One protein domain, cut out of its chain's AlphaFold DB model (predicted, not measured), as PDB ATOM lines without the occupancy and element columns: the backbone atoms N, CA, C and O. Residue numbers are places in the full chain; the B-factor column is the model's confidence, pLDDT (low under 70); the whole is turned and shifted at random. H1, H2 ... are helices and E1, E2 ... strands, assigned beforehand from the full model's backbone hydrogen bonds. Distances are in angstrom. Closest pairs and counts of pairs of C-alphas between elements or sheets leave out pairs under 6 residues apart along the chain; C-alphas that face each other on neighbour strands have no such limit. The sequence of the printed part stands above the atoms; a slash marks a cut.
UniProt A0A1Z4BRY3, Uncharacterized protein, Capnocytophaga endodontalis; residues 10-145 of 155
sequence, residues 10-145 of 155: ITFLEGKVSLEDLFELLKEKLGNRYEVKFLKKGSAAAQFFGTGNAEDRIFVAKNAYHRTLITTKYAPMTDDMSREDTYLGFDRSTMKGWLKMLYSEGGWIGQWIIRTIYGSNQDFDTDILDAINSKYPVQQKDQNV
ATOM      1  N   ILE A  10     245.589 164.980 392.602       67.50
ATOM      2  CA  ILE A  10     245.826 165.984 393.630       67.50
ATOM      3  C   ILE A  10     247.178 166.620 393.360       67.50
ATOM      4  O   ILE A  10     248.164 165.907 393.200       67.50
ATOM      5  N   THR A  11     247.216 167.951 393.331       72.69
ATOM      6  CA  THR A  11     248.457 168.720 393.205       72.69
ATOM      7  C   THR A  11     248.847 169.271 394.573       72.69
ATOM      8  O   THR A  11     247.998 169.830 395.271       72.69
ATOM      9  N   PHE A  12     250.104 169.109 394.972       78.06
ATOM     10  CA  PHE A  12     250.598 169.551 396.274       78.06
ATOM     11  C   PHE A  12     252.059 170.002 396.211       78.06
ATOM     12  O   PHE A  12     252.780 169.700 395.257       78.06
ATOM     13  N   LEU A  13     252.462 170.753 397.231       85.31
ATOM     14  CA  LEU A  13     253.811 171.259 397.460       85.31
ATOM     15  C   LEU A  13     254.325 170.687 398.778       85.31
ATOM     16  O   LEU A  13     253.560 170.593 399.739       85.31
ATOM     17  N   GLU A  14     255.609 170.350 398.834       86.81
ATOM     18  CA  GLU A  14     256.236 169.941 400.089       86.81
ATOM     19  C   GLU A  14     256.368 171.133 401.045       86.81
ATOM     20  O   GLU A  14     256.819 172.216 400.661       86.81
ATOM     21  N   GLY A  15     256.018 170.909 402.307       86.50
ATOM     22  CA  GLY A  15     256.109 171.895 403.372       86.50
ATOM     23  C   GLY A  15     254.932 172.865 403.424       86.50
ATOM     24  O   GLY A  15     254.007 172.855 402.606       86.50
ATOM     25  N   LYS A  16     254.970 173.734 404.434       88.94
ATOM     26  CA  LYS A  16     253.994 174.805 404.613       88.94
ATOM     27  C   LYS A  16     254.284 175.957 403.653       88.94
ATOM     28  O   LYS A  16     255.257 176.685 403.831       88.94
ATOM     29  N   VAL A  17     253.398 176.162 402.684       89.00
ATOM     30  CA  VAL A  17     253.448 177.288 401.746       89.00
ATOM     31  C   VAL A  17     252.216 178.158 401.971       89.00
ATOM     32  O   VAL A  17     251.089 177.663 401.935       89.00
ATOM     33  N   SER A  18     252.419 179.447 402.252       91.38
ATOM     34  CA  SER A  18     251.303 180.379 402.429       91.38
ATOM     35  C   SER A  18     250.697 180.776 401.081       91.38
ATOM     36  O   SER A  18     251.359 180.745 400.038       91.38
ATOM     37  N   LEU A  19     249.419 181.157 401.090       91.12
ATOM     38  CA  LEU A  19     248.754 181.639 399.882       91.12
ATOM     39  C   LEU A  19     249.352 182.982 399.431       91.12
ATOM     40  O   LEU A  19     249.411 183.267 398.238       91.12
ATOM     41  N   GLU A  20     249.816 183.796 400.374       92.88
ATOM     42  CA  GLU A  20     250.494 185.066 400.134       92.88
ATOM     43  C   GLU A  20     251.826 184.870 399.401       92.88
ATOM     44  O   GLU A  20     252.053 185.523 398.382       92.88
ATOM     45  N   ASP A  21     252.662 183.922 399.836       93.56
ATOM     46  CA  ASP A  21     253.936 183.624 399.163       93.56
ATOM     47  C   ASP A  21     253.709 183.133 397.726       93.56
ATOM     48  O   ASP A  21     254.435 183.505 396.797       93.56
ATOM     49  N   LEU A  22     252.676 182.306 397.523       92.31
ATOM     50  CA  LEU A  22     252.270 181.855 396.190       92.31
ATOM     51  C   LEU A  22     251.757 183.009 395.332       92.31
ATOM     52  O   LEU A  22     252.032 183.051 394.134       92.31
ATOM     53  N   PHE A  23     251.031 183.955 395.923       95.56
ATOM     54  CA  PHE A  23     250.557 185.137 395.216       95.56
ATOM     55  C   PHE A  23     251.703 186.022 394.748       95.56
ATOM     56  O   PHE A  23     251.702 186.431 393.588       95.56
ATOM     57  N   GLU A  24     252.673 186.309 395.614       96.38
ATOM     58  CA  GLU A  24     253.837 187.115 395.247       96.38
ATOM     59  C   GLU A  24     254.630 186.457 394.117       96.38
ATOM     60  O   GLU A  24     254.923 187.118 393.118       96.38
ATOM     61  N   LEU A  25     254.867 185.144 394.209       95.12
ATOM     62  CA  LEU A  25     255.527 184.368 393.158       95.12
ATOM     63  C   LEU A  25     254.768 184.446 391.825       95.12
ATOM     64  O   LEU A  25     255.351 184.761 390.786       95.12
ATOM     65  N   LEU A  26     253.462 184.173 391.836       92.94
ATOM     66  CA  LEU A  26     252.643 184.205 390.622       92.94
ATOM     67  C   LEU A  26     252.571 185.614 390.036       92.94
ATOM     68  O   LEU A  26     252.620 185.777 388.818       92.94
ATOM     69  N   LYS A  27     252.495 186.644 390.878       95.94
ATOM     70  CA  LYS A  27     252.494 188.035 390.434       95.94
ATOM     71  C   LYS A  27     253.830 188.425 389.805       95.94
ATOM     72  O   LYS A  27     253.818 189.078 388.767       95.94
ATOM     73  N   GLU A  28     254.953 187.993 390.373       95.94
ATOM     74  CA  GLU A  28     256.288 188.212 389.806       95.94
ATOM     75  C   GLU A  28     256.440 187.526 388.438       95.94
ATOM     76  O   GLU A  28     256.863 188.155 387.468       95.94
ATOM     77  N   LYS A  29     256.073 186.243 388.333       93.50
ATOM     78  CA  LYS A  29     256.316 185.430 387.126       93.50
ATOM     79  C   LYS A  29     255.295 185.650 386.014       93.50
ATOM     80  O   LYS A  29     255.635 185.550 384.832       93.50
ATOM     81  N   LEU A  30     254.041 185.910 386.373       93.31
ATOM     82  CA  LEU A  30     252.925 185.951 385.429       93.31
ATOM     83  C   LEU A  30     252.279 187.328 385.311       93.31
ATOM     84  O   LEU A  30     251.590 187.551 384.324       93.31
ATOM     85  N   GLY A  31     252.520 188.269 386.229       91.56
ATOM     86  CA  GLY A  31     251.827 189.566 386.261       91.56
ATOM     87  C   GLY A  31     251.991 190.432 385.005       91.56
ATOM     88  O   GLY A  31     251.143 191.272 384.727       91.56
ATOM     89  N   ASN A  32     253.044 190.202 384.213       91.94
ATOM     90  CA  ASN A  32     253.250 190.881 382.927       91.94
ATOM     91  C   ASN A  32     252.400 190.298 381.786       91.94
ATOM     92  O   ASN A  32     252.201 190.957 380.769       91.94
ATOM     93  N   ARG A  33     251.949 189.046 381.922       89.00
ATOM     94  CA  ARG A  33     251.197 188.305 380.896       89.00
ATOM     95  C   ARG A  33     249.734 188.123 381.282       89.00
ATOM     96  O   ARG A  33     248.872 188.144 380.408       89.00
ATOM     97  N   TYR A  34     249.472 187.937 382.571       91.19
ATOM     98  CA  TYR A  34     248.187 187.579 383.149       91.19
ATOM     99  C   TYR A  34     247.824 188.535 384.277       91.19
ATOM    100  O   TYR A  34     248.669 189.027 385.022       91.19
ATOM    101  N   GLU A  35     246.530 188.756 384.434       91.25
ATOM    102  CA  GLU A  35     245.980 189.403 385.606       91.25
ATOM    103  C   GLU A  35     246.117 188.459 386.801       91.25
ATOM    104  O   GLU A  35     245.514 187.387 386.817       91.25
ATOM    105  N   VAL A  36     246.901 188.860 387.803       92.56
ATOM    106  CA  VAL A  36     247.082 188.114 389.053       92.56
ATOM    107  C   VAL A  36     246.579 188.965 390.214       92.56
ATOM    108  O   VAL A  36     247.114 190.041 390.492       92.56
ATOM    109  N   LYS A  37     245.532 188.500 390.899       90.88
ATOM    110  CA  LYS A  37     244.873 189.220 391.999       90.88
ATOM    111  C   LYS A  37     244.746 188.345 393.236       90.88
ATOM    112  O   LYS A  37     244.320 187.200 393.148       90.88
ATOM    113  N   PHE A  38     245.029 188.926 394.397       91.06
ATOM    114  CA  PHE A  38     244.700 188.314 395.677       91.06
ATOM    115  C   PHE A  38     243.264 188.677 396.057       91.06
ATOM    116  O   PHE A  38     242.925 189.854 396.208       91.06
ATOM    117  N   LEU A  39     242.405 187.675 396.187       87.94
ATOM    118  CA  LEU A  39     241.010 187.822 396.566       87.94
ATOM    119  C   LEU A  39     240.853 187.441 398.034       87.94
ATOM    120  O   LEU A  39     240.754 186.262 398.372       87.94
ATOM    121  N   LYS A  40     240.783 188.455 398.899       85.44
ATOM    122  CA  LYS A  40     240.433 188.243 400.306       85.44
ATOM    123  C   LYS A  40     238.992 187.762 400.431       85.44
ATOM    124  O   LYS A  40     238.090 188.290 399.760       85.44
ATOM    125  N   LYS A  41     238.773 186.813 401.334       83.88
ATOM    126  CA  LYS A  41     237.466 186.341 401.784       83.88
ATOM    127  C   LYS A  41     236.551 187.529 402.072       83.88
ATOM    128  O   LYS A  41     236.929 188.477 402.755       83.88
ATOM    129  N   GLY A  42     235.330 187.470 401.547       74.38
ATOM    130  CA  GLY A  42     234.300 188.483 401.797       74.38
ATOM    131  C   GLY A  42     234.525 189.845 401.125       74.38
ATOM    132  O   GLY A  42     233.682 190.724 401.281       74.38
ATOM    133  N   SER A  43     235.604 190.037 400.358       78.38
ATOM    134  CA  SER A  43     235.848 191.294 399.639       78.38
ATOM    135  C   SER A  43     234.842 191.533 398.503       78.38
ATOM    136  O   SER A  43     234.333 190.592 397.890       78.38
ATOM    137  N   ALA A  44     234.602 192.805 398.161       71.12
ATOM    138  CA  ALA A  44     233.758 193.183 397.022       71.12
ATOM    139  C   ALA A  44     234.274 192.598 395.693       71.12
ATOM    140  O   ALA A  44     233.484 192.200 394.842       71.12
ATOM    141  N   ALA A  45     235.597 192.466 395.542       66.75
ATOM    142  CA  ALA A  45     236.204 191.797 394.395       66.75
ATOM    143  C   ALA A  45     235.815 190.309 394.330       66.75
ATOM    144  O   ALA A  45     235.397 189.830 393.280       66.75
ATOM    145  N   ALA A  46     235.869 189.581 395.452       69.31
ATOM    146  CA  ALA A  46     235.424 188.188 395.504       69.31
ATOM    147  C   ALA A  46     233.922 188.041 395.180       69.31
ATOM    148  O   ALA A  46     233.514 187.082 394.525       69.31
ATOM    149  N   GLN A  47     233.088 189.001 395.589       67.75
ATOM    150  CA  GLN A  47     231.669 189.021 395.215       67.75
ATOM    151  C   GLN A  47     231.482 189.274 393.711       67.75
ATOM    152  O   GLN A  47     230.732 188.546 393.063       67.75
ATOM    153  N   PHE A  48     232.218 190.235 393.144       65.75
ATOM    154  CA  PHE A  48     232.196 190.559 391.715       65.75
ATOM    155  C   PHE A  48     232.560 189.356 390.833       65.75
ATOM    156  O   PHE A  48     231.904 189.093 389.829       65.75
ATOM    157  N   PHE A  49     233.554 188.561 391.234       63.12
ATOM    158  CA  PHE A  49     233.946 187.358 390.490       63.12
ATOM    159  C   PHE A  49     232.992 186.163 390.681       63.12
ATOM    160  O   PHE A  49     233.221 185.097 390.103       63.12
ATOM    161  N   GLY A  50     231.909 186.323 391.453       58.78
ATOM    162  CA  GLY A  50     230.964 185.251 391.773       58.78
ATOM    163  C   GLY A  50     231.553 184.203 392.717       58.78
ATOM    164  O   GLY A  50     231.094 183.064 392.746       58.78
ATOM    165  N   THR A  51     232.590 184.571 393.471       60.09
ATOM    166  CA  THR A  51     233.383 183.680 394.319       60.09
ATOM    167  C   THR A  51     233.118 183.937 395.792       60.09
ATOM    168  O   THR A  51     234.083 183.968 396.552       60.09
ATOM    169  N   GLY A  52     231.857 184.148 396.194       54.53
ATOM    170  CA  GLY A  52     231.414 184.435 397.571       54.53
ATOM    171  C   GLY A  52     231.729 183.318 398.577       54.53
ATOM    172  O   GLY A  52     230.838 182.730 399.173       54.53
ATOM    173  N   ASN A  53     233.007 182.999 398.726       62.47
ATOM    174  CA  ASN A  53     233.539 181.826 399.383       62.47
ATOM    175  C   ASN A  53     234.178 182.191 400.722       62.47
ATOM    176  O   ASN A  53     234.577 183.332 400.958       62.47
ATOM    177  N   ALA A  54     234.294 181.186 401.587       65.94
ATOM    178  CA  ALA A  54     234.736 181.332 402.967       65.94
ATOM    179  C   ALA A  54     236.265 181.413 403.157       65.94
ATOM    180  O   ALA A  54     236.712 181.374 404.303       65.94
ATOM    181  N   GLU A  55     237.049 181.529 402.084       78.56
ATOM    182  CA  GLU A  55     238.515 181.421 402.100       78.56
ATOM    183  C   GLU A  55     239.153 182.416 401.124       78.56
ATOM    184  O   GLU A  55     238.528 182.789 400.124       78.56
ATOM    185  N   ASP A  56     240.390 182.816 401.421       88.00
ATOM    186  CA  ASP A  56     241.228 183.641 400.548       88.00
ATOM    187  C   ASP A  56     241.655 182.851 399.304       88.00
ATOM    188  O   ASP A  56     241.790 181.624 399.342       88.00
ATOM    189  N   ARG A  57     241.824 183.543 398.171       88.56
ATOM    190  CA  ARG A  57     242.126 182.913 396.874       88.56
ATOM    191  C   ARG A  57     243.054 183.765 396.030       88.56
ATOM    192  O   ARG A  57     243.030 184.990 396.119       88.56
ATOM    193  N   ILE A  58     243.772 183.131 395.114       89.56
ATOM    194  CA  ILE A  58     244.491 183.827 394.044       89.56
ATOM    195  C   ILE A  58     243.689 183.676 392.762       89.56
ATOM    196  O   ILE A  58     243.352 182.567 392.366       89.56
ATOM    197  N   PHE A  59     243.387 184.785 392.107       89.56
ATOM    198  CA  PHE A  59     242.794 184.810 390.780       89.56
ATOM    199  C   PHE A  59     243.884 185.041 389.744       89.56
ATOM    200  O   PHE A  59     244.617 186.024 389.845       89.56
ATOM    201  N   VAL A  60     243.971 184.150 388.760       88.25
ATOM    202  CA  VAL A  60     244.850 184.294 387.597       88.25
ATOM    203  C   VAL A  60     243.988 184.280 386.345       88.25
ATOM    204  O   VAL A  60     243.195 183.351 386.170       88.25
ATOM    205  N   ALA A  61     244.131 185.278 385.476       87.56
ATOM    206  CA  ALA A  61     243.401 185.348 384.217       87.56
ATOM    207  C   ALA A  61     244.253 185.889 383.068       87.56
ATOM    208  O   ALA A  61     244.838 186.963 383.154       87.56
ATOM    209  N   LYS A  62     244.262 185.172 381.945       84.31
ATOM    210  CA  LYS A  62     244.766 185.688 380.664       84.31
ATOM    211  C   LYS A  62     243.697 186.497 379.937       84.31
ATOM    212  O   LYS A  62     243.983 187.505 379.305       84.31
ATOM    213  N   ASN A  63     242.461 186.015 379.996       74.25
ATOM    214  CA  ASN A  63     241.285 186.676 379.453       74.25
ATOM    215  C   ASN A  63     240.030 186.143 380.155       74.25
ATOM    216  O   ASN A  63     240.096 185.270 381.020       74.25
ATOM    217  N   ALA A  64     238.880 186.651 379.726       68.19
ATOM    218  CA  ALA A  64     237.543 186.185 380.074       68.19
ATOM    219  C   ALA A  64     237.421 184.650 380.248       68.19
ATOM    220  O   ALA A  64     236.831 184.174 381.216       68.19
ATOM    221  N   TYR A  65     238.012 183.853 379.362       67.00
ATOM    222  CA  TYR A  65     237.789 182.405 379.297       67.00
ATOM    223  C   TYR A  65     238.928 181.569 379.894       67.00
ATOM    224  O   TYR A  65     238.696 180.439 380.313       67.00
ATOM    225  N   HIS A  66     240.133 182.133 379.982       77.19
ATOM    226  CA  HIS A  66     241.318 181.491 380.552       77.19
ATOM    227  C   HIS A  66     241.586 182.082 381.924       77.19
ATOM    228  O   HIS A  66     242.311 183.073 382.061       77.19
ATOM    229  N   ARG A  67     240.938 181.500 382.930       78.38
ATOM    230  CA  ARG A  67     241.078 181.931 384.313       78.38
ATOM    231  C   ARG A  67     240.895 180.794 385.286       78.38
ATOM    232  O   ARG A  67     240.117 179.870 385.054       78.38
ATOM    233  N   THR A  68     241.596 180.906 386.397       82.56
ATOM    234  CA  THR A  68     241.559 179.928 387.471       82.56
ATOM    235  C   THR A  68     241.639 180.636 388.810       82.56
ATOM    236  O   THR A  68     242.209 181.726 388.930       82.56
ATOM    237  N   LEU A  69     241.037 180.019 389.815       84.81
ATOM    238  CA  LEU A  69     241.280 180.352 391.204       84.81
ATOM    239  C   LEU A  69     242.179 179.302 391.814       84.81
ATOM    240  O   LEU A  69     241.943 178.110 391.634       84.81
ATOM    241  N   ILE A  70     243.147 179.764 392.585       85.62
ATOM    242  CA  ILE A  70     244.056 178.911 393.327       85.62
ATOM    243  C   ILE A  70     243.748 179.087 394.809       85.62
ATOM    244  O   ILE A  70     243.683 180.214 395.311       85.62
ATOM    245  N   THR A  71     243.533 177.969 395.490       86.38
ATOM    246  CA  THR A  71     243.436 177.882 396.948       86.38
ATOM    247  C   THR A  71     244.519 176.963 397.482       86.38
ATOM    248  O   THR A  71     245.000 176.071 396.784       86.38
ATOM    249  N   THR A  72     244.892 177.167 398.739       85.44
ATOM    250  CA  THR A  72     245.862 176.326 399.441       85.44
ATOM    251  C   THR A  72     245.209 175.715 400.664       85.44
ATOM    252  O   THR A  72     244.570 176.426 401.441       85.44
ATOM    253  N   LYS A  73     245.423 174.421 400.887       84.19
ATOM    254  CA  LYS A  73     245.062 173.757 402.137       84.19
ATOM    255  C   LYS A  73     246.300 173.113 402.737       84.19
ATOM    256  O   LYS A  73     246.825 172.145 402.196       84.19
ATOM    257  N   TYR A  74     246.743 173.656 403.863       83.00
ATOM    258  CA  TYR A  74     247.836 173.084 404.632       83.00
ATOM    259  C   TYR A  74     247.384 171.798 405.333       83.00
ATOM    260  O   TYR A  74     246.337 171.786 405.990       83.00
ATOM    261  N   ALA A  75     248.169 170.734 405.197       78.50
ATOM    262  CA  ALA A  75     248.017 169.506 405.957       78.50
ATOM    263  C   ALA A  75     249.245 169.317 406.861       78.50
ATOM    264  O   ALA A  75     250.349 169.111 406.345       78.50
ATOM    265  N   PRO A  76     249.074 169.400 408.194       73.88
ATOM    266  CA  PRO A  76     250.160 169.116 409.117       73.88
ATOM    267  C   PRO A  76     250.567 167.645 409.022       73.88
ATOM    268  O   PRO A  76     249.759 166.796 408.646       73.88
ATOM    269  N   MET A  77     251.807 167.355 409.407       72.38
ATOM    270  CA  MET A  77     252.313 165.990 409.494       72.38
ATOM    271  C   MET A  77     251.417 165.153 410.423       72.38
ATOM    272  O   MET A  77     251.155 165.533 411.565       72.38
ATOM    273  N   THR A  78     250.931 164.026 409.913       67.62
ATOM    274  CA  THR A  78     250.216 162.987 410.670       67.62
ATOM    275  C   THR A  78     251.054 161.710 410.692       67.62
ATOM    276  O   THR A  78     251.949 161.582 409.867       67.62
ATOM    277  N   ASP A  79     250.731 160.739 411.550       61.06
ATOM    278  CA  ASP A  79     251.475 159.466 411.650       61.06
ATOM    279  C   ASP A  79     251.601 158.712 410.305       61.06
ATOM    280  O   ASP A  79     252.581 158.011 410.066       61.06
ATOM    281  N   ASP A  80     250.649 158.925 409.390       62.06
ATOM    282  CA  ASP A  80     250.631 158.349 408.038       62.06
ATOM    283  C   ASP A  80     251.412 159.169 406.982       62.06
ATOM    284  O   ASP A  80     251.441 158.806 405.802       62.06
ATOM    285  N   MET A  81     252.012 160.303 407.364       64.69
ATOM    286  CA  MET A  81     252.720 161.228 406.472       64.69
ATOM    287  C   MET A  81     254.194 161.346 406.866       64.69
ATOM    288  O   MET A  81     254.535 161.572 408.021       64.69
ATOM    289  N   SER A  82     255.093 161.258 405.884       67.62
ATOM    290  CA  SER A  82     256.535 161.436 406.105       67.62
ATOM    291  C   SER A  82     256.970 162.905 406.207       67.62
ATOM    292  O   SER A  82     258.127 163.170 406.531       67.62
ATOM    293  N   ARG A  83     256.074 163.851 405.899       72.69
ATOM    294  CA  ARG A  83     256.326 165.299 405.844       72.69
ATOM    295  C   ARG A  83     255.025 166.100 405.890       72.69
ATOM    296  O   ARG A  83     253.948 165.527 405.784       72.69
ATOM    297  N   GLU A  84     255.138 167.416 406.037       81.88
ATOM    298  CA  GLU A  84     254.035 168.368 405.868       81.88
ATOM    299  C   GLU A  84     253.810 168.664 404.380       81.88
ATOM    300  O   GLU A  84     254.785 168.790 403.639       81.88
ATOM    301  N   ASP A  85     252.556 168.844 403.959       83.31
ATOM    302  CA  ASP A  85     252.214 169.166 402.569       83.31
ATOM    303  C   ASP A  85     251.229 170.344 402.490       83.31
ATOM    304  O   ASP A  85     250.334 170.515 403.327       83.31
ATOM    305  N   THR A  86     251.345 171.140 401.429       83.75
ATOM    306  CA  THR A  86     250.360 172.159 401.053       83.75
ATOM    307  C   THR A  86     249.647 171.738 399.777       83.75
ATOM    308  O   THR A  86     250.234 171.704 398.698       83.75
ATOM    309  N   TYR A  87     248.355 171.447 399.883       81.12
ATOM    310  CA  TYR A  87     247.520 171.050 398.755       81.12
ATOM    311  C   TYR A  87     247.036 172.263 397.968       81.12
ATOM    312  O   TYR A  87     246.546 173.228 398.558       81.12
ATOM    313  N   LEU A  88     247.115 172.188 396.640       75.25
ATOM    314  CA  LEU A  88     246.649 173.226 395.726       75.25
ATOM    315  C   LEU A  88     245.285 172.849 395.143       75.25
ATOM    316  O   LEU A  88     245.129 171.817 394.488       75.25
ATOM    317  N   GLY A  89     244.290 173.703 395.368       77.00
ATOM    318  CA  GLY A  89     242.986 173.621 394.724       77.00
ATOM    319  C   GLY A  89     242.927 174.549 393.516       77.00
ATOM    320  O   GLY A  89     243.187 175.740 393.653       77.00
ATOM    321  N   PHE A  90     242.551 174.019 392.351       74.62
ATOM    322  CA  PHE A  90     242.324 174.808 391.139       74.62
ATOM    323  C   PHE A  90     240.835 174.817 390.792       74.62
ATOM    324  O   PHE A  90     240.259 173.782 390.452       74.62
ATOM    325  N   ASP A  91     240.205 175.985 390.868       72.31
ATOM    326  CA  ASP A  91     238.776 176.162 390.617       72.31
ATOM    327  C   ASP A  91     238.529 177.034 389.375       72.31
ATOM    328  O   ASP A  91     238.784 178.241 389.353       72.31
ATOM    329  N   ARG A  92     237.980 176.404 388.329       66.94
ATOM    330  CA  ARG A  92     237.579 177.044 387.060       66.94
ATOM    331  C   ARG A  92     236.081 177.389 387.017       66.94
ATOM    332  O   ARG A  92     235.590 177.959 386.041       66.94
ATOM    333  N   SER A  93     235.320 177.044 388.060       56.94
ATOM    334  CA  SER A  93     233.849 177.110 388.093       56.94
ATOM    335  C   SER A  93     233.282 178.527 388.122       56.94
ATOM    336  O   SER A  93     232.110 178.726 387.775       56.94
ATOM    337  N   THR A  94     234.123 179.530 388.405       52.78
ATOM    338  CA  THR A  94     233.764 180.947 388.265       52.78
ATOM    339  C   THR A  94     233.202 181.266 386.900       52.78
ATOM    340  O   THR A  94     232.549 182.292 386.771       52.78
ATOM    341  N   MET A  95     233.439 180.421 385.884       53.03
ATOM    342  CA  MET A  95     232.902 180.563 384.538       53.03
ATOM    343  C   MET A  95     231.405 180.883 384.528       53.03
ATOM    344  O   MET A  95     230.990 181.738 383.765       53.03
ATOM    345  N   LYS A  96     230.584 180.303 385.402       52.41
ATOM    346  CA  LYS A  96     229.122 180.444 385.287       52.41
ATOM    347  C   LYS A  96     228.569 181.823 385.681       52.41
ATOM    348  O   LYS A  96     227.561 182.228 385.115       52.41
ATOM    349  N   GLY A  97     229.201 182.543 386.614       51.78
ATOM    350  CA  GLY A  97     228.667 183.796 387.186       51.78
ATOM    351  C   GLY A  97     228.819 185.022 386.275       51.78
ATOM    352  O   GLY A  97     227.835 185.584 385.813       51.78
ATOM    353  N   TRP A  98     230.055 185.407 385.963       48.59
ATOM    354  CA  TRP A  98     230.370 186.467 384.989       48.59
ATOM    355  C   TRP A  98     229.946 186.115 383.544       48.59
ATOM    356  O   TRP A  98     229.545 187.020 382.821       48.59
ATOM    357  N   LEU A  99     229.966 184.834 383.108       52.69
ATOM    358  CA  LEU A  99     229.412 184.474 381.791       52.69
ATOM    359  C   LEU A  99     227.928 184.818 381.767       52.69
ATOM    360  O   LEU A  99     227.475 185.382 380.786       52.69
ATOM    361  N   LYS A 100     227.179 184.544 382.846       52.50
ATOM    362  CA  LYS A 100     225.764 184.934 382.973       52.50
ATOM    363  C   LYS A 100     225.558 186.448 382.848       52.50
ATOM    364  O   LYS A 100     224.556 186.851 382.274       52.50
ATOM    365  N   MET A 101     226.513 187.256 383.309       51.75
ATOM    366  CA  MET A 101     226.510 188.716 383.154       51.75
ATOM    367  C   MET A 101     226.848 189.167 381.719       51.75
ATOM    368  O   MET A 101     226.209 190.068 381.193       51.75
ATOM    369  N   LEU A 102     227.776 188.502 381.025       47.75
ATOM    370  CA  LEU A 102     228.022 188.765 379.597       47.75
ATOM    371  C   LEU A 102     226.893 188.243 378.692       47.75
ATOM    372  O   LEU A 102     226.578 188.855 377.675       47.75
ATOM    373  N   TYR A 103     226.241 187.140 379.071       43.41
ATOM    374  CA  TYR A 103     225.065 186.606 378.383       43.41
ATOM    375  C   TYR A 103     223.885 187.584 378.418       43.41
ATOM    376  O   TYR A 103     223.089 187.569 377.482       43.41
ATOM    377  N   SER A 104     223.770 188.437 379.447       50.75
ATOM    378  CA  SER A 104     222.722 189.465 379.495       50.75
ATOM    379  C   SER A 104     222.980 190.668 378.582       50.75
ATOM    380  O   SER A 104     222.040 191.413 378.329       50.75
ATOM    381  N   GLU A 105     224.195 190.837 378.046       44.72
ATOM    382  CA  GLU A 105     224.549 191.962 377.160       44.72
ATOM    383  C   GLU A 105     224.891 191.542 375.709       44.72
ATOM    384  O   GLU A 105     224.862 192.380 374.812       44.72
ATOM    385  N   GLY A 106     225.187 190.260 375.437       40.56
ATOM    386  CA  GLY A 106     225.935 189.851 374.230       40.56
ATOM    387  C   GLY A 106     225.265 188.963 373.164       40.56
ATOM    388  O   GLY A 106     225.961 188.559 372.231       40.56
ATOM    389  N   GLY A 107     223.970 188.627 373.251       48.81
ATOM    390  CA  GLY A 107     223.223 187.930 372.178       48.81
ATOM    391  C   GLY A 107     223.895 186.693 371.522       48.81
ATOM    392  O   GLY A 107     224.742 186.020 372.110       48.81
ATOM    393  N   TRP A 108     223.502 186.372 370.274       34.81
ATOM    394  CA  TRP A 108     223.887 185.156 369.509       34.81
ATOM    395  C   TRP A 108     225.410 185.016 369.254       34.81
ATOM    396  O   TRP A 108     225.904 183.917 368.997       34.81
ATOM    397  N   ILE A 109     226.180 186.103 369.392       42.00
ATOM    398  CA  ILE A 109     227.644 186.145 369.210       42.00
ATOM    399  C   ILE A 109     228.374 185.477 370.394       42.00
ATOM    400  O   ILE A 109     229.411 184.836 370.209       42.00
ATOM    401  N   GLY A 110     227.796 185.515 371.601       37.09
ATOM    402  CA  GLY A 110     228.376 184.893 372.799       37.09
ATOM    403  C   GLY A 110     228.456 183.360 372.745       37.09
ATOM    404  O   GLY A 110     229.304 182.758 373.404       37.09
ATOM    405  N   GLN A 111     227.618 182.710 371.928       37.09
ATOM    406  CA  GLN A 111     227.578 181.248 371.792       37.09
ATOM    407  C   GLN A 111     228.690 180.696 370.878       37.09
ATOM    408  O   GLN A 111     229.135 179.562 371.064       37.09
ATOM    409  N   TRP A 112     229.167 181.497 369.919       33.56
ATOM    410  CA  TRP A 112     230.194 181.105 368.942       33.56
ATOM    411  C   TRP A 112     231.625 181.267 369.490       33.56
ATOM    412  O   TRP A 112     232.502 180.442 369.227       33.56
ATOM    413  N   ILE A 113     231.834 182.270 370.350       41.00
ATOM    414  CA  ILE A 113     233.113 182.541 371.027       41.00
ATOM    415  C   ILE A 113     233.516 181.382 371.954       41.00
ATOM    416  O   ILE A 113     234.674 180.981 371.998       41.00
ATOM    417  N   ILE A 114     232.542 180.775 372.634       40.00
ATOM    418  CA  ILE A 114     232.741 179.645 373.549       40.00
ATOM    419  C   ILE A 114     233.398 178.469 372.815       40.00
ATOM    420  O   ILE A 114     234.483 178.051 373.198       40.00
ATOM    421  N   ARG A 115     232.824 177.981 371.708       39.44
ATOM    422  CA  ARG A 115     233.364 176.811 370.982       39.44
ATOM    423  C   ARG A 115     234.782 177.002 370.437       39.44
ATOM    424  O   ARG A 115     235.504 176.018 370.331       39.44
ATOM    425  N   THR A 116     235.165 178.233 370.110       42.84
ATOM    426  CA  THR A 116     236.465 178.547 369.494       42.84
ATOM    427  C   THR A 116     237.558 178.784 370.540       42.84
ATOM    428  O   THR A 116     238.729 178.529 370.275       42.84
ATOM    429  N   ILE A 117     237.189 179.230 371.746       47.38
ATOM    430  CA  ILE A 117     238.144 179.568 372.810       47.38
ATOM    431  C   ILE A 117     238.459 178.385 373.741       47.38
ATOM    432  O   ILE A 117     239.548 178.357 374.301       47.38
ATOM    433  N   TYR A 118     237.602 177.360 373.852       48.78
ATOM    434  CA  TYR A 118     237.920 176.133 374.617       48.78
ATOM    435  C   TYR A 118     238.944 175.193 373.931       48.78
ATOM    436  O   TYR A 118     239.033 174.019 374.296       48.78
ATOM    437  N   GLY A 119     239.737 175.691 372.970       49.81
ATOM    438  CA  GLY A 119     241.022 175.076 372.605       49.81
ATOM    439  C   GLY A 119     241.937 174.926 373.833       49.81
ATOM    440  O   GLY A 119     241.660 175.499 374.884       49.81
ATOM    441  N   SER A 120     242.979 174.093 373.741       55.84
ATOM    442  CA  SER A 120     243.686 173.529 374.901       55.84
ATOM    443  C   SER A 120     244.112 174.582 375.937       55.84
ATOM    444  O   SER A 120     245.131 175.246 375.776       55.84
ATOM    445  N   ASN A 121     243.398 174.642 377.071       59.72
ATOM    446  CA  ASN A 121     243.817 175.353 378.294       59.72
ATOM    447  C   ASN A 121     245.204 174.912 378.808       59.72
ATOM    448  O   ASN A 121     245.720 175.500 379.752       59.72
ATOM    449  N   GLN A 122     245.787 173.887 378.187       63.06
ATOM    450  CA  GLN A 122     247.084 173.309 378.471       63.06
ATOM    451  C   GLN A 122     248.179 174.369 378.603       63.06
ATOM    452  O   GLN A 122     248.839 174.375 379.627       63.06
ATOM    453  N   ASP A 123     248.304 175.324 377.678       70.81
ATOM    454  CA  ASP A 123     249.367 176.341 377.769       70.81
ATOM    455  C   ASP A 123     249.190 177.267 378.983       70.81
ATOM    456  O   ASP A 123     250.151 177.601 379.672       70.81
ATOM    457  N   PHE A 124     247.946 177.661 379.278       78.19
ATOM    458  CA  PHE A 124     247.622 178.504 380.433       78.19
ATOM    459  C   PHE A 124     247.852 177.767 381.757       78.19
ATOM    460  O   PHE A 124     248.398 178.336 382.700       78.19
ATOM    461  N   ASP A 125     247.451 176.498 381.822       72.00
ATOM    462  CA  ASP A 125     247.626 175.658 383.002       72.00
ATOM    463  C   ASP A 125     249.110 175.326 383.228       72.00
ATOM    464  O   ASP A 125     249.591 175.404 384.359       72.00
ATOM    465  N   THR A 126     249.847 175.022 382.156       75.62
ATOM    466  CA  THR A 126     251.292 174.773 382.181       75.62
ATOM    467  C   THR A 126     252.055 176.009 382.641       75.62
ATOM    468  O   THR A 126     252.857 175.884 383.555       75.62
ATOM    469  N   ASP A 127     251.749 177.209 382.133       81.44
ATOM    470  CA  ASP A 127     252.397 178.448 382.595       81.44
ATOM    471  C   ASP A 127     252.233 178.669 384.113       81.44
ATOM    472  O   ASP A 127     253.152 179.143 384.784       81.44
ATOM    473  N   ILE A 128     251.055 178.352 384.666       81.06
ATOM    474  CA  ILE A 128     250.784 178.488 386.105       81.06
ATOM    475  C   ILE A 128     251.574 177.453 386.900       81.06
ATOM    476  O   ILE A 128     252.190 177.798 387.911       81.06
ATOM    477  N   LEU A 129     251.568 176.197 386.456       79.50
ATOM    478  CA  LEU A 129     252.311 175.131 387.119       79.50
ATOM    479  C   LEU A 129     253.819 175.372 387.044       79.50
ATOM    480  O   LEU A 129     254.482 175.230 388.065       79.50
ATOM    481  N   ASP A 130     254.348 175.819 385.907       78.88
ATOM    482  CA  ASP A 130     255.763 176.153 385.726       78.88
ATOM    483  C   ASP A 130     256.181 177.334 386.607       78.88
ATOM    484  O   ASP A 130     257.249 177.308 387.225       78.88
ATOM    485  N   ALA A 131     255.324 178.354 386.734       85.94
ATOM    486  CA  ALA A 131     255.574 179.471 387.637       85.94
ATOM    487  C   ALA A 131     255.687 179.007 389.097       85.94
ATOM    488  O   ALA A 131     256.613 179.424 389.793       85.94
ATOM    489  N   ILE A 132     254.801 178.116 389.552       83.75
ATOM    490  CA  ILE A 132     254.863 177.546 390.908       83.75
ATOM    491  C   ILE A 132     256.100 176.648 391.050       83.75
ATOM    492  O   ILE A 132     256.878 176.819 391.992       83.75
ATOM    493  N   ASN A 133     256.332 175.768 390.073       80.81
ATOM    494  CA  ASN A 133     257.430 174.801 390.043       80.81
ATOM    495  C   ASN A 133     258.817 175.458 390.011       80.81
ATOM    496  O   ASN A 133     259.797 174.851 390.434       80.81
ATOM    497  N   SER A 134     258.907 176.719 389.572       87.12
ATOM    498  CA  SER A 134     260.154 177.494 389.589       87.12
ATOM    499  C   SER A 134     260.729 177.729 390.992       87.12
ATOM    500  O   SER A 134     261.929 177.974 391.123       87.12
ATOM    501  N   LYS A 135     259.893 177.657 392.038       89.62
ATOM    502  CA  LYS A 135     260.292 177.856 393.442       89.62
ATOM    503  C   LYS A 135     259.870 176.701 394.347       89.62
ATOM    504  O   LYS A 135     260.609 176.349 395.261       89.62
ATOM    505  N   TYR A 136     258.701 176.117 394.098       87.06
ATOM    506  CA  TYR A 136     258.139 175.033 394.894       87.06
ATOM    507  C   TYR A 136     257.940 173.806 394.004       87.06
ATOM    508  O   TYR A 136     257.038 173.841 393.168       87.06
ATOM    509  N   PRO A 137     258.735 172.730 394.166       82.81
ATOM    510  CA  PRO A 137     258.585 171.516 393.372       82.81
ATOM    511  C   PRO A 137     257.150 170.985 393.434       82.81
ATOM    512  O   PRO A 137     256.676 170.563 394.491       82.81
ATOM    513  N   VAL A 138     256.452 171.033 392.301       77.06
ATOM    514  CA  VAL A 138     255.051 170.625 392.209       77.06
ATOM    515  C   VAL A 138     254.978 169.109 392.117       77.06
ATOM    516  O   VAL A 138     255.600 168.499 391.247       77.06
ATOM    517  N   GLN A 139     254.175 168.495 392.981       72.44
ATOM    518  CA  GLN A 139     253.924 167.058 392.961       72.44
ATOM    519  C   GLN A 139     252.467 166.768 392.650       72.44
ATOM    520  O   GLN A 139     251.563 167.514 393.031       72.44
ATOM    521  N   GLN A 140     252.245 165.662 391.948       70.06
ATOM    522  CA  GLN A 140     250.919 165.166 391.620       70.06
ATOM    523  C   GLN A 140     250.775 163.729 392.098       70.06
ATOM    524  O   GLN A 140     251.668 162.903 391.906       70.06
ATOM    525  N   LYS A 141     249.642 163.428 392.729       63.03
ATOM    526  CA  LYS A 141     249.293 162.076 393.160       63.03
ATOM    527  C   LYS A 141     247.858 161.777 392.778       63.03
ATOM    528  O   LYS A 141     246.953 162.539 393.113       63.03
ATOM    529  N   ASP A 142     247.649 160.639 392.133       66.75
ATOM    530  CA  ASP A 142     246.305 160.132 391.898       66.75
ATOM    531  C   ASP A 142     245.771 159.496 393.179       66.75
ATOM    532  O   ASP A 142     246.364 158.569 393.743       66.75
ATOM    533  N   GLN A 143     244.642 160.008 393.655       60.22
ATOM    534  CA  GLN A 143     243.928 159.455 394.793       60.22
ATOM    535  C   GLN A 143     242.564 158.945 394.342       60.22
ATOM    536  O   GLN A 143     241.768 159.680 393.754       60.22
ATOM    537  N   ASN A 144     242.273 157.681 394.659       59.06
ATOM    538  CA  ASN A 144     240.919 157.161 394.544       59.06
ATOM    539  C   ASN A 144     240.088 157.748 395.691       59.06
ATOM    540  O   ASN A 144     240.347 157.467 396.860       59.06
ATOM    541  N   VAL A 145     239.113 158.581 395.345       60.75
ATOM    542  CA  VAL A 145     238.101 159.145 396.252       60.75
ATOM    543  C   VAL A 145     236.721 158.529 396.002       60.75
ATOM    544  O   VAL A 145     235.707 159.044 396.470       60.75
TER     545      VAL A 145
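AT A GLANCE: This is residues 10 to 145 of the 155 residues of an uncharacterized protein of Capnocytophaga endodontalis (UniProt A0A1Z4BRY3). One strongly twisted antiparallel sheet of six strands has two helices, H1 and H5, packed over one face, while H3 and H4 form a loop-like arm that reaches out beyond the sheet, its tip, residues 104 to 109, sticking out free. The small H2 only grazes the sheet near its edge strand E2. The printed part has 136 residues, in the order E1 H1 E2 H2 E3 E4 E5 H3 H4 H5 E6, and the sheet runs E2 E3 E4 E5 E1 E6. The class is mixed, helices and strands, in two layers, helices on one face of a sheet; the whole is compact, with a radius of gyration of the C-alphas of 16.4 A, yet elongated, spanning 56 by 35 by 32 A.

HOW THE PARTS SIT: E1, residues 10 to 14, is antiparallel to E6, residues 138 to 144, with N 12 and O 139 2.9 A apart, and to E5, residues 85 to 91, with N 13 and O 86 2.8 A apart. H1, residues 19 to 30, is on the sheet at a height of 8.3 A, over E3, residues 57 to 61, and along the strands, at 4 degrees to E3 on the local plane. E2, residues 35 to 39, pairs with E3 through N 37 and O 59, 2.8 A. H2, residues 44 to 48, only grazes the sheet with residues 45 to 47. E3, E4, residues 67 to 75, and E5 form a meander, each strand the antiparallel neighbour of the one before; N 58 and O 70 are 2.9 A apart, N 73 and O 87 2.8 A. H3, residues 95 to 103, and H4, residues 109 to 117, are close but not clearly touching: the closest C-alphas, of Tyr 103 and Gly 110, are 6.7 A apart. Neither is on the sheet. H5, residues 122 to 133, is on the same face as H1 and touches it with residues 128 to 132 alone, the closest C-alphas being Lys 29 and Ala 131, 6.0 A, at a steep tilt of 59 degrees, opposite ways. Every O i to N i+4 pair is within hydrogen-bond range in H1, H2, H3 and H5; H4 has 1 of 5, beside 3 of 6 O i to N i+3 pairs.

IN THESE COORDINATES: E1 begins at C-alpha 10, (245.826, 165.984, 393.630). H1 and H5 each measure 15.6 A from first to last C-alpha, E4 25.9 A, E5 19.3 A and E6 19.7 A. E6 ends at C-alpha 144, (240.919, 157.161, 394.544).

THE WHOLE: The farthest C-alphas, of Asp 79 and Trp 108, are 56.5 A apart. The printed part has no cut and no long link. Mean pLDDT of the printed part is 72.4; residues 92 to 122 are among those under 70.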